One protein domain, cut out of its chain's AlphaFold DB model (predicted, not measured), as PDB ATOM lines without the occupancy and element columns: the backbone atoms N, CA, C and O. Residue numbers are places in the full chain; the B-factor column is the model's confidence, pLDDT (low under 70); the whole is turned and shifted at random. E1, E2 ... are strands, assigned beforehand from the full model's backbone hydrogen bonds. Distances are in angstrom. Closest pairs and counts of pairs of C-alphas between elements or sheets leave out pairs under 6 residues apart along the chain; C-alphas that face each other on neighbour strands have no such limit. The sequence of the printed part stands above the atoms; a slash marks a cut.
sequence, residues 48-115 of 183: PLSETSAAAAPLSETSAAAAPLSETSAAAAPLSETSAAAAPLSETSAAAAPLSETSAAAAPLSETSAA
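What this domain is: This is residues 48 to 115 of the 183 residues of an uncharacterized protein of Astyanax mexicanus (UniProt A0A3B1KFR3). Follow the chain and you will see it wind in stacked, flattened turns, a narrow solenoid whose two long walls are the sheet E1 E3 E5 E7 and the sheet E2 E4 E6, face to face as a well-aligned sandwich. The strands lie along the longest axis, and the chain passes from one wall to the other at each link between successive strands. The printed part has 68 residues, with no named helix and seven strands, E1 to E7 in order; the class is all strand. Both sheets are parallel, in the orders E1 E3 E5 E7 and E2 E4 E6. The whole is compact, with a radius of gyration of the C-alphas of 11.2 A, but elongated, spanning 30 by 18 by 14 A.

How they stand to each other: Begin at E1, residues 49 to 55, an edge strand parallel to its neighbour E3, residues 69 to 75, at 1 degree; look for N 50 and O 69, 3.0 A apart. E5, residues 89 to 95, is parallel to E3, with N 74 and O 93 at 2.8 A. E7, residues 113 to 115, is the other edge strand, parallel to E5 at 13 degrees, with N 94 and O 113 at 2.8 A. In the second sheet, E2, residues 59 to 65, is parallel to E4, residues 79 to 85, with N 62 and O 81 at 3.0 A. E6, residues 103 to 105, is parallel to E4 at 14 degrees, with N 84 and O 103 at 2.8 A. Short parallel pairings add residues 99 to 100 beside 79 to 80 of E4, and 109 to 110 beside 89 to 90 of E5. The facing parts of the two sheets are 10.2 A centre to centre, their best planes 10 degrees apart. E1 and E2 meet only through their link. The closest C-alphas of E4 and E5 are those of Leu 79 and Ala 95, 6.9 A apart; E1 and E7 are apart.

Where its parts are: Find C-alpha 49 at (-29.040, -40.433, -20.294); from there E1 runs 19.0 A to C-alpha 55. E2 measures 19.2 A, E3 19.3 A, E4 19.4 A and E5 19.5 A. E6 covers 6.5 A, and E7 6.6 A, ending at C-alpha 115 at (-30.815, -18.118, -10.983).

The domain as a whole: The two C-alphas farthest apart are those of Ala 56 and Ala 107, at 32.7 A. The printed part has no cut. The four links from E1 to E5 are tight, those from E5 to E6 and E6 to E7 are short, and no link is long. The mean pLDDT of the printed part is 94.9, and no printed residue is under 70.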
ATOM      1  N   PRO A  48     -30.672 -45.044 -19.826       86.94
ATOM      2  CA  PRO A  48     -30.492 -43.936 -20.762       86.94
ATOM      3  C   PRO A  48     -30.216 -42.604 -20.061       86.94
ATOM      4  O   PRO A  48     -30.841 -42.299 -19.045       86.94
ATOM      5  N   LEU A  49     -29.320 -41.820 -20.662       88.94
ATOM      6  CA  LEU A  49     -29.040 -40.433 -20.294       88.94
ATOM      7  C   LEU A  49     -29.363 -39.527 -21.482       88.94
ATOM      8  O   LEU A  49     -29.010 -39.858 -22.621       88.94
ATOM      9  N   SER A  50     -30.009 -38.400 -21.210       90.06
ATOM     10  CA  SER A  50     -30.234 -37.334 -22.184       90.06
ATOM     11  C   SER A  50     -29.784 -36.008 -21.591       90.06
ATOM     12  O   SER A  50     -30.416 -35.514 -20.668       90.06
ATOM     13  N   GLU A  51     -28.716 -35.435 -22.133       89.25
ATOM     14  CA  GLU A  51     -28.123 -34.186 -21.642       89.25
ATOM     15  C   GLU A  51     -28.157 -33.146 -22.771       89.25
ATOM     16  O   GLU A  51     -27.799 -33.428 -23.925       89.25
ATOM     17  N   THR A  52     -28.649 -31.944 -22.472       91.50
ATOM     18  CA  THR A  52     -28.657 -30.810 -23.405       91.50
ATOM     19  C   THR A  52     -28.097 -29.567 -22.737       91.50
ATOM     20  O   THR A  52     -28.729 -29.009 -21.848       91.50
ATOM     21  N   SER A  53     -26.970 -29.070 -23.243       88.56
ATOM     22  CA  SER A  53     -26.219 -28.012 -22.565       88.56
ATOM     23  C   SER A  53     -25.932 -26.834 -23.501       88.56
ATOM     24  O   SER A  53     -25.465 -26.993 -24.631       88.56
ATOM     25  N   ALA A  54     -26.195 -25.613 -23.040       91.12
ATOM     26  CA  ALA A  54     -25.877 -24.370 -23.740       91.12
ATOM     27  C   ALA A  54     -25.176 -23.397 -22.782       91.12
ATOM     28  O   ALA A  54     -25.812 -22.812 -21.908       91.12
ATOM     29  N   ALA A  55     -23.865 -23.201 -22.942       88.50
ATOM     30  CA  ALA A  55     -23.067 -22.516 -21.926       88.50
ATOM     31  C   ALA A  55     -22.105 -21.457 -22.490       88.50
ATOM     32  O   ALA A  55     -21.296 -21.713 -23.380       88.50
ATOM     33  N   ALA A  56     -22.138 -20.253 -21.920       90.88
ATOM     34  CA  ALA A  56     -21.132 -19.205 -22.126       90.88
ATOM     35  C   ALA A  56     -20.117 -19.113 -20.968       90.88
ATOM     36  O   ALA A  56     -19.167 -18.333 -21.037       90.88
ATOM     37  N   ALA A  57     -20.309 -19.912 -19.919       92.56
ATOM     38  CA  ALA A  57     -19.475 -20.006 -18.726       92.56
ATOM     39  C   ALA A  57     -19.218 -21.488 -18.376       92.56
ATOM     40  O   ALA A  57     -19.824 -22.356 -19.002       92.56
ATOM     41  N   PRO A  58     -18.299 -21.799 -17.440       91.56
ATOM     42  CA  PRO A  58     -17.988 -23.181 -17.095       91.56
ATOM     43  C   PRO A  58     -19.215 -23.962 -16.617       91.56
ATOM     44  O   PRO A  58     -19.951 -23.473 -15.758       91.56
ATOM     45  N   LEU A  59     -19.379 -25.175 -17.136       92.31
ATOM     46  CA  LEU A  59     -20.383 -26.140 -16.693       92.31
ATOM     47  C   LEU A  59     -19.655 -27.390 -16.184       92.31
ATOM     48  O   LEU A  59     -18.667 -27.834 -16.783       92.31
ATOM     49  N   SER A  60     -20.090 -27.931 -15.055       92.12
ATOM     50  CA  SER A  60     -19.636 -29.225 -14.552       92.12
ATOM     51  C   SER A  60     -20.830 -30.079 -14.149       92.12
ATOM     52  O   SER A  60     -21.598 -29.668 -13.291       92.12
ATOM     53  N   GLU A  61     -20.944 -31.262 -14.737       91.12
ATOM     54  CA  GLU A  61     -22.027 -32.222 -14.515       91.12
ATOM     55  C   GLU A  61     -21.423 -33.546 -14.046       91.12
ATOM     56  O   GLU A  61     -20.415 -34.033 -14.574       91.12
ATOM     57  N   THR A  62     -21.993 -34.128 -12.996       92.38
ATOM     58  CA  THR A  62     -21.606 -35.451 -12.503       92.38
ATOM     59  C   THR A  62     -22.841 -36.278 -12.215       92.38
ATOM     60  O   THR A  62     -23.550 -36.015 -11.250       92.38
ATOM     61  N   SER A  63     -23.037 -37.339 -12.990       89.94
ATOM     62  CA  SER A  63     -24.301 -38.072 -13.001       89.94
ATOM     63  C   SER A  63     -24.070 -39.567 -12.762       89.94
ATOM     64  O   SER A  63     -23.234 -40.213 -13.397       89.94
ATOM     65  N   ALA A  64     -24.807 -40.161 -11.826       91.38
ATOM     66  CA  ALA A  64     -24.772 -41.588 -11.515       91.38
ATOM     67  C   ALA A  64     -26.196 -42.154 -11.494       91.38
ATOM     68  O   ALA A  64     -26.958 -41.897 -10.563       91.38
ATOM     69  N   ALA A  65     -26.567 -42.946 -12.503       89.06
ATOM     70  CA  ALA A  65     -27.970 -43.301 -12.719       89.06
ATOM     71  C   ALA A  65     -28.202 -44.796 -13.001       89.06
ATOM     72  O   ALA A  65     -27.640 -45.389 -13.922       89.06
ATOM     73  N   ALA A  66     -29.095 -45.419 -12.234       92.06
ATOM     74  CA  ALA A  66     -29.645 -46.750 -12.507       92.06
ATOM     75  C   ALA A  66     -31.018 -46.698 -13.210       92.06
ATOM     76  O   ALA A  66     -31.555 -47.737 -13.595       92.06
ATOM     77  N   ALA A  67     -31.573 -45.500 -13.389       93.00
ATOM     78  CA  ALA A  67     -32.837 -45.205 -14.057       93.00
ATOM     79  C   ALA A  67     -32.645 -44.035 -15.047       93.00
ATOM     80  O   ALA A  67     -31.575 -43.427 -15.033       93.00
ATOM     81  N   PRO A  68     -33.619 -43.741 -15.931       93.44
ATOM     82  CA  PRO A  68     -33.489 -42.647 -16.886       93.44
ATOM     83  C   PRO A  68     -33.220 -41.310 -16.196       93.44
ATOM     84  O   PRO A  68     -33.899 -40.975 -15.224       93.44
ATOM     85  N   LEU A  69     -32.270 -40.558 -16.733       93.94
ATOM     86  CA  LEU A  69     -31.958 -39.203 -16.297       93.94
ATOM     87  C   LEU A  69     -31.994 -38.279 -17.516       93.94
ATOM     88  O   LEU A  69     -31.544 -38.644 -18.608       93.94
ATOM     89  N   SER A  70     -32.596 -37.107 -17.336       95.06
ATOM     90  CA  SER A  70     -32.635 -36.050 -18.342       95.06
ATOM     91  C   SER A  70     -32.228 -34.719 -17.726       95.06
ATOM     92  O   SER A  70     -32.891 -34.259 -16.803       95.06
ATOM     93  N   GLU A  71     -31.173 -34.115 -18.257       94.94
ATOM     94  CA  GLU A  71     -30.607 -32.840 -17.804       94.94
ATOM     95  C   GLU A  71     -30.687 -31.823 -18.951       94.94
ATOM     96  O   GLU A  71     -30.471 -32.139 -20.130       94.94
ATOM     97  N   THR A  72     -31.082 -30.592 -18.637       96.19
ATOM     98  CA  THR A  72     -31.101 -29.483 -19.596       96.19
ATOM     99  C   THR A  72     -30.591 -28.216 -18.941       96.19
ATOM    100  O   THR A  72     -31.283 -27.621 -18.117       96.19
ATOM    101  N   SER A  73     -29.436 -27.746 -19.397       94.69
ATOM    102  CA  SER A  73     -28.690 -26.700 -18.704       94.69
ATOM    103  C   SER A  73     -28.353 -25.540 -19.639       94.69
ATOM    104  O   SER A  73     -27.792 -25.700 -20.724       94.69
ATOM    105  N   ALA A  74     -28.717 -24.326 -19.227       94.88
ATOM    106  CA  ALA A  74     -28.470 -23.084 -19.951       94.88
ATOM    107  C   ALA A  74     -27.773 -22.067 -19.038       94.88
ATOM    108  O   ALA A  74     -28.379 -21.511 -18.123       94.88
ATOM    109  N   ALA A  75     -26.496 -21.785 -19.296       92.94
ATOM    110  CA  ALA A  75     -25.649 -21.077 -18.340       92.94
ATOM    111  C   ALA A  75     -24.860 -19.914 -18.966       92.94
ATOM    112  O   ALA A  75     -24.051 -20.085 -19.877       92.94
ATOM    113  N   ALA A  76     -25.047 -18.707 -18.432       95.25
ATOM    114  CA  ALA A  76     -24.196 -17.536 -18.671       95.25
ATOM    115  C   ALA A  76     -23.217 -17.260 -17.508       95.25
ATOM    116  O   ALA A  76     -22.361 -16.382 -17.613       95.25
ATOM    117  N   ALA A  77     -23.331 -18.018 -16.417       96.44
ATOM    118  CA  ALA A  77     -22.454 -18.016 -15.249       96.44
ATOM    119  C   ALA A  77     -22.099 -19.469 -14.866       96.44
ATOM    120  O   ALA A  77     -22.691 -20.381 -15.437       96.44
ATOM    121  N   PRO A  78     -21.128 -19.708 -13.962       96.62
ATOM    122  CA  PRO A  78     -20.748 -21.066 -13.587       96.62
ATOM    123  C   PRO A  78     -21.937 -21.885 -13.083       96.62
ATOM    124  O   PRO A  78     -22.678 -21.416 -12.217       96.62
ATOM    125  N   LEU A  79     -22.076 -23.097 -13.605       96.94
ATOM    126  CA  LEU A  79     -23.104 -24.051 -13.213       96.94
ATOM    127  C   LEU A  79     -22.425 -25.361 -12.802       96.94
ATOM    128  O   LEU A  79     -21.477 -25.812 -13.451       96.94
ATOM    129  N   SER A  80     -22.852 -25.931 -11.680       97.38
ATOM    130  CA  SER A  80     -22.402 -27.246 -11.228       97.38
ATOM    131  C   SER A  80     -23.585 -28.104 -10.801       97.38
ATOM    132  O   SER A  80     -24.307 -27.719  -9.888       97.38
ATOM    133  N   GLU A  81     -23.731 -29.260 -11.432       97.12
ATOM    134  CA  GLU A  81     -24.794 -30.235 -11.190       97.12
ATOM    135  C   GLU A  81     -24.186 -31.561 -10.728       97.12
ATOM    136  O   GLU A  81     -23.102 -31.982 -11.156       97.12
ATOM    137  N   THR A  82     -24.847 -32.207  -9.774       97.38
ATOM    138  CA  THR A  82     -24.465 -33.533  -9.293       97.38
ATOM    139  C   THR A  82     -25.705 -34.352  -9.000       97.38
ATOM    140  O   THR A  82     -26.407 -34.085  -8.027       97.38
ATOM    141  N   SER A  83     -25.898 -35.418  -9.770       95.94
ATOM    142  CA  SER A  83     -27.157 -36.152  -9.785       95.94
ATOM    143  C   SER A  83     -26.938 -37.642  -9.562       95.94
ATOM    144  O   SER A  83     -26.107 -38.298 -10.193       95.94
ATOM    145  N   ALA A  84     -27.681 -38.210  -8.613       95.56
ATOM    146  CA  ALA A  84     -27.630 -39.620  -8.252       95.56
ATOM    147  C   ALA A  84     -29.042 -40.215  -8.230       95.56
ATOM    148  O   ALA A  84     -29.853 -39.909  -7.357       95.56
ATOM    149  N   ALA A  85     -29.340 -41.111  -9.170       93.62
ATOM    150  CA  ALA A  85     -30.710 -41.532  -9.442       93.62
ATOM    151  C   ALA A  85     -30.869 -43.061  -9.500       93.62
ATOM    152  O   ALA A  85     -30.273 -43.748 -10.328       93.62
ATOM    153  N   ALA A  86     -31.732 -43.610  -8.645       96.00
ATOM    154  CA  ALA A  86     -32.256 -44.978  -8.737       96.00
ATOM    155  C   ALA A  86     -33.690 -45.031  -9.305       96.00
ATOM    156  O   ALA A  86     -34.219 -46.113  -9.558       96.00
ATOM    157  N   ALA A  87     -34.305 -43.869  -9.526       96.56
ATOM    158  CA  ALA A  87     -35.604 -43.662 -10.161       96.56
ATOM    159  C   ALA A  87     -35.492 -42.525 -11.198       96.56
ATOM    160  O   ALA A  87     -34.458 -41.862 -11.222       96.56
ATOM    161  N   PRO A  88     -36.497 -42.309 -12.071       97.12
ATOM    162  CA  PRO A  88     -36.424 -41.259 -13.082       97.12
ATOM    163  C   PRO A  88     -36.138 -39.883 -12.477       97.12
ATOM    164  O   PRO A  88     -36.807 -39.483 -11.523       97.12
ATOM    165  N   LEU A  89     -35.172 -39.180 -13.057       97.38
ATOM    166  CA  LEU A  89     -34.764 -37.841 -12.650       97.38
ATOM    167  C   LEU A  89     -34.851 -36.911 -13.863       97.38
ATOM    168  O   LEU A  89     -34.441 -37.282 -14.967       97.38
ATOM    169  N   SER A  90     -35.438 -35.733 -13.685       98.00
ATOM    170  CA  SER A  90     -35.432 -34.677 -14.700       98.00
ATOM    171  C   SER A  90     -35.042 -33.343 -14.083       98.00
ATOM    172  O   SER A  90     -35.696 -32.898 -13.146       98.00
ATOM    173  N   GLU A  91     -34.016 -32.713 -14.636       97.94
ATOM    174  CA  GLU A  91     -33.473 -31.432 -14.188       97.94
ATOM    175  C   GLU A  91     -33.502 -30.416 -15.326       97.94
ATOM    176  O   GLU A  91     -33.348 -30.743 -16.510       97.94
ATOM    177  N   THR A  92     -33.779 -29.164 -14.981       98.31
ATOM    178  CA  THR A  92     -33.755 -28.053 -15.927       98.31
ATOM    179  C   THR A  92     -33.244 -26.800 -15.245       98.31
ATOM    180  O   THR A  92     -33.910 -26.245 -14.372       98.31
ATOM    181  N   SER A  93     -32.122 -26.295 -15.739       97.50
ATOM    182  CA  SER A  93     -31.316 -25.331 -15.001       97.50
ATOM    183  C   SER A  93     -30.966 -24.144 -15.888       97.50
ATOM    184  O   SER A  93     -30.439 -24.278 -16.995       97.50
ATOM    185  N   ALA A  94     -31.296 -22.939 -15.427       97.38
ATOM    186  CA  ALA A  94     -31.065 -21.691 -16.145       97.38
ATOM    187  C   ALA A  94     -30.342 -20.671 -15.256       97.38
ATOM    188  O   ALA A  94     -30.917 -20.097 -14.330       97.38
ATOM    189  N   ALA A  95     -29.078 -20.389 -15.567       95.56
ATOM    190  CA  ALA A  95     -28.189 -19.638 -14.686       95.56
ATOM    191  C   ALA A  95     -27.600 -18.387 -15.359       95.56
ATOM    192  O   ALA A  95     -26.796 -18.469 -16.287       95.56
ATOM    193  N   ALA A  96     -27.942 -17.203 -14.847       97.31
ATOM    194  CA  ALA A  96     -27.252 -15.934 -15.116       97.31
ATOM    195  C   ALA A  96     -26.301 -15.519 -13.971       97.31
ATOM    196  O   ALA A  96     -25.533 -14.566 -14.110       97.31
ATOM    197  N   ALA A  97     -26.334 -16.247 -12.857       97.75
ATOM    198  CA  ALA A  97     -25.428 -16.162 -11.715       97.75
ATOM    199  C   ALA A  97     -25.015 -17.587 -11.288       97.75
ATOM    200  O   ALA A  97     -25.605 -18.537 -11.797       97.75
ATOM    201  N   PRO A  98     -24.005 -17.759 -10.409       98.12
ATOM    202  CA  PRO A  98     -23.554 -19.087 -10.007       98.12
ATOM    203  C   PRO A  98     -24.694 -19.958  -9.476       98.12
ATOM    204  O   PRO A  98     -25.432 -19.522  -8.592       98.12
ATOM    205  N   LEU A  99     -24.801 -21.170 -10.007       98.12
ATOM    206  CA  LEU A  99     -25.812 -22.151  -9.637       98.12
ATOM    207  C   LEU A  99     -25.100 -23.450  -9.243       98.12
ATOM    208  O   LEU A  99     -24.181 -23.898  -9.935       98.12
ATOM    209  N   SER A 100     -25.464 -24.011  -8.093       98.44
ATOM    210  CA  SER A 100     -25.026 -25.346  -7.683       98.44
ATOM    211  C   SER A 100     -26.213 -26.199  -7.261       98.44
ATOM    212  O   SER A 100     -26.948 -25.800  -6.361       98.44
ATOM    213  N   GLU A 101     -26.358 -27.363  -7.877       98.19
ATOM    214  CA  GLU A 101     -27.430 -28.325  -7.626       98.19
ATOM    215  C   GLU A 101     -26.859 -29.671  -7.192       98.19
ATOM    216  O   GLU A 101     -25.753 -30.077  -7.570       98.19
ATOM    217  N   THR A 102     -27.591 -30.353  -6.320       98.38
ATOM    218  CA  THR A 102     -27.248 -31.699  -5.873       98.38
ATOM    219  C   THR A 102     -28.514 -32.493  -5.618       98.38
ATOM    220  O   THR A 102     -29.249 -32.202  -4.674       98.38
ATOM    221  N   SER A 103     -28.693 -33.563  -6.380       97.31
ATOM    222  CA  SER A 103     -29.980 -34.241  -6.479       97.31
ATOM    223  C   SER A 103     -29.812 -35.737  -6.251       97.31
ATOM    224  O   SER A 103     -28.971 -36.408  -6.854       97.31
ATOM    225  N   ALA A 104     -30.598 -36.288  -5.328       97.12
ATOM    226  CA  ALA A 104     -30.560 -37.699  -4.959       97.12
ATOM    227  C   ALA A 104     -31.966 -38.308  -4.973       97.12
ATOM    228  O   ALA A 104     -32.799 -38.028  -4.110       97.12
ATOM    229  N   ALA A 105     -32.228 -39.206  -5.920       95.06
ATOM    230  CA  ALA A 105     -33.569 -39.710  -6.194       95.06
ATOM    231  C   ALA A 105     -33.664 -41.239  -6.058       95.06
ATOM    232  O   ALA A 105     -33.110 -41.994  -6.858       95.06
ATOM    233  N   ALA A 106     -34.423 -41.718  -5.071       96.88
ATOM    234  CA  ALA A 106     -34.904 -43.103  -4.977       96.88
ATOM    235  C   ALA A 106     -36.364 -43.261  -5.458       96.88
ATOM    236  O   ALA A 106     -36.855 -44.381  -5.605       96.88
ATOM    237  N   ALA A 107     -37.043 -42.146  -5.723       96.88
ATOM    238  CA  ALA A 107     -38.359 -42.037  -6.349       96.88
ATOM    239  C   ALA A 107     -38.315 -40.931  -7.425       96.88
ATOM    240  O   ALA A 107     -37.322 -40.208  -7.467       96.88
ATOM    241  N   PRO A 108     -39.333 -40.802  -8.301       97.94
ATOM    242  CA  PRO A 108     -39.316 -39.794  -9.358       97.94
ATOM    243  C   PRO A 108     -39.072 -38.386  -8.814       97.94
ATOM    244  O   PRO A 108     -39.775 -37.955  -7.900       97.94
ATOM    245  N   LEU A 109     -38.100 -37.692  -9.394       97.81
ATOM    246  CA  LEU A 109     -37.739 -36.328  -9.037       97.81
ATOM    247  C   LEU A 109     -37.813 -35.450 -10.290       97.81
ATOM    248  O   LEU A 109     -37.415 -35.870 -11.381       97.81
ATOM    249  N   SER A 110     -38.350 -34.244 -10.141       98.31
ATOM    250  CA  SER A 110     -38.319 -33.216 -11.178       98.31
ATOM    251  C   SER A 110     -37.943 -31.876 -10.570       98.31
ATOM    252  O   SER A 110     -38.644 -31.396  -9.683       98.31
ATOM    253  N   GLU A 111     -36.873 -31.276 -11.065       98.19
ATOM    254  CA  GLU A 111     -36.339 -30.003 -10.585       98.19
ATOM    255  C   GLU A 111     -36.301 -28.974 -11.711       98.19
ATOM    256  O   GLU A 111     -36.157 -29.291 -12.897       98.19
ATOM    257  N   THR A 112     -36.526 -27.716 -11.348       98.44
ATOM    258  CA  THR A 112     -36.447 -26.592 -12.277       98.44
ATOM    259  C   THR A 112     -35.919 -25.367 -11.556       98.44
ATOM    260  O   THR A 112     -36.601 -24.814 -10.692       98.44
ATOM    261  N   SER A 113     -34.767 -24.881 -11.997       97.56
ATOM    262  CA  SER A 113     -34.001 -23.885 -11.255       97.56
ATOM    263  C   SER A 113     -33.629 -22.712 -12.148       97.56
ATOM    264  O   SER A 113     -33.111 -22.862 -13.255       97.56
ATOM    265  N   ALA A 114     -33.922 -21.499 -11.680       97.75
ATOM    266  CA  ALA A 114     -33.655 -20.260 -12.400       97.75
ATOM    267  C   ALA A 114     -32.940 -19.241 -11.503       97.75
ATOM    268  O   ALA A 114     -33.515 -18.684 -10.566       97.75
ATOM    269  N   ALA A 115     -31.686 -18.929 -11.828       96.38
ATOM    270  CA  ALA A 115     -30.815 -18.118 -10.983       96.38
ATOM    271  C   ALA A 115     -30.360 -16.827 -11.682       96.38
ATOM    272  O   ALA A 115     -29.546 -16.847 -12.605       96.38
TER     273      ALA A 115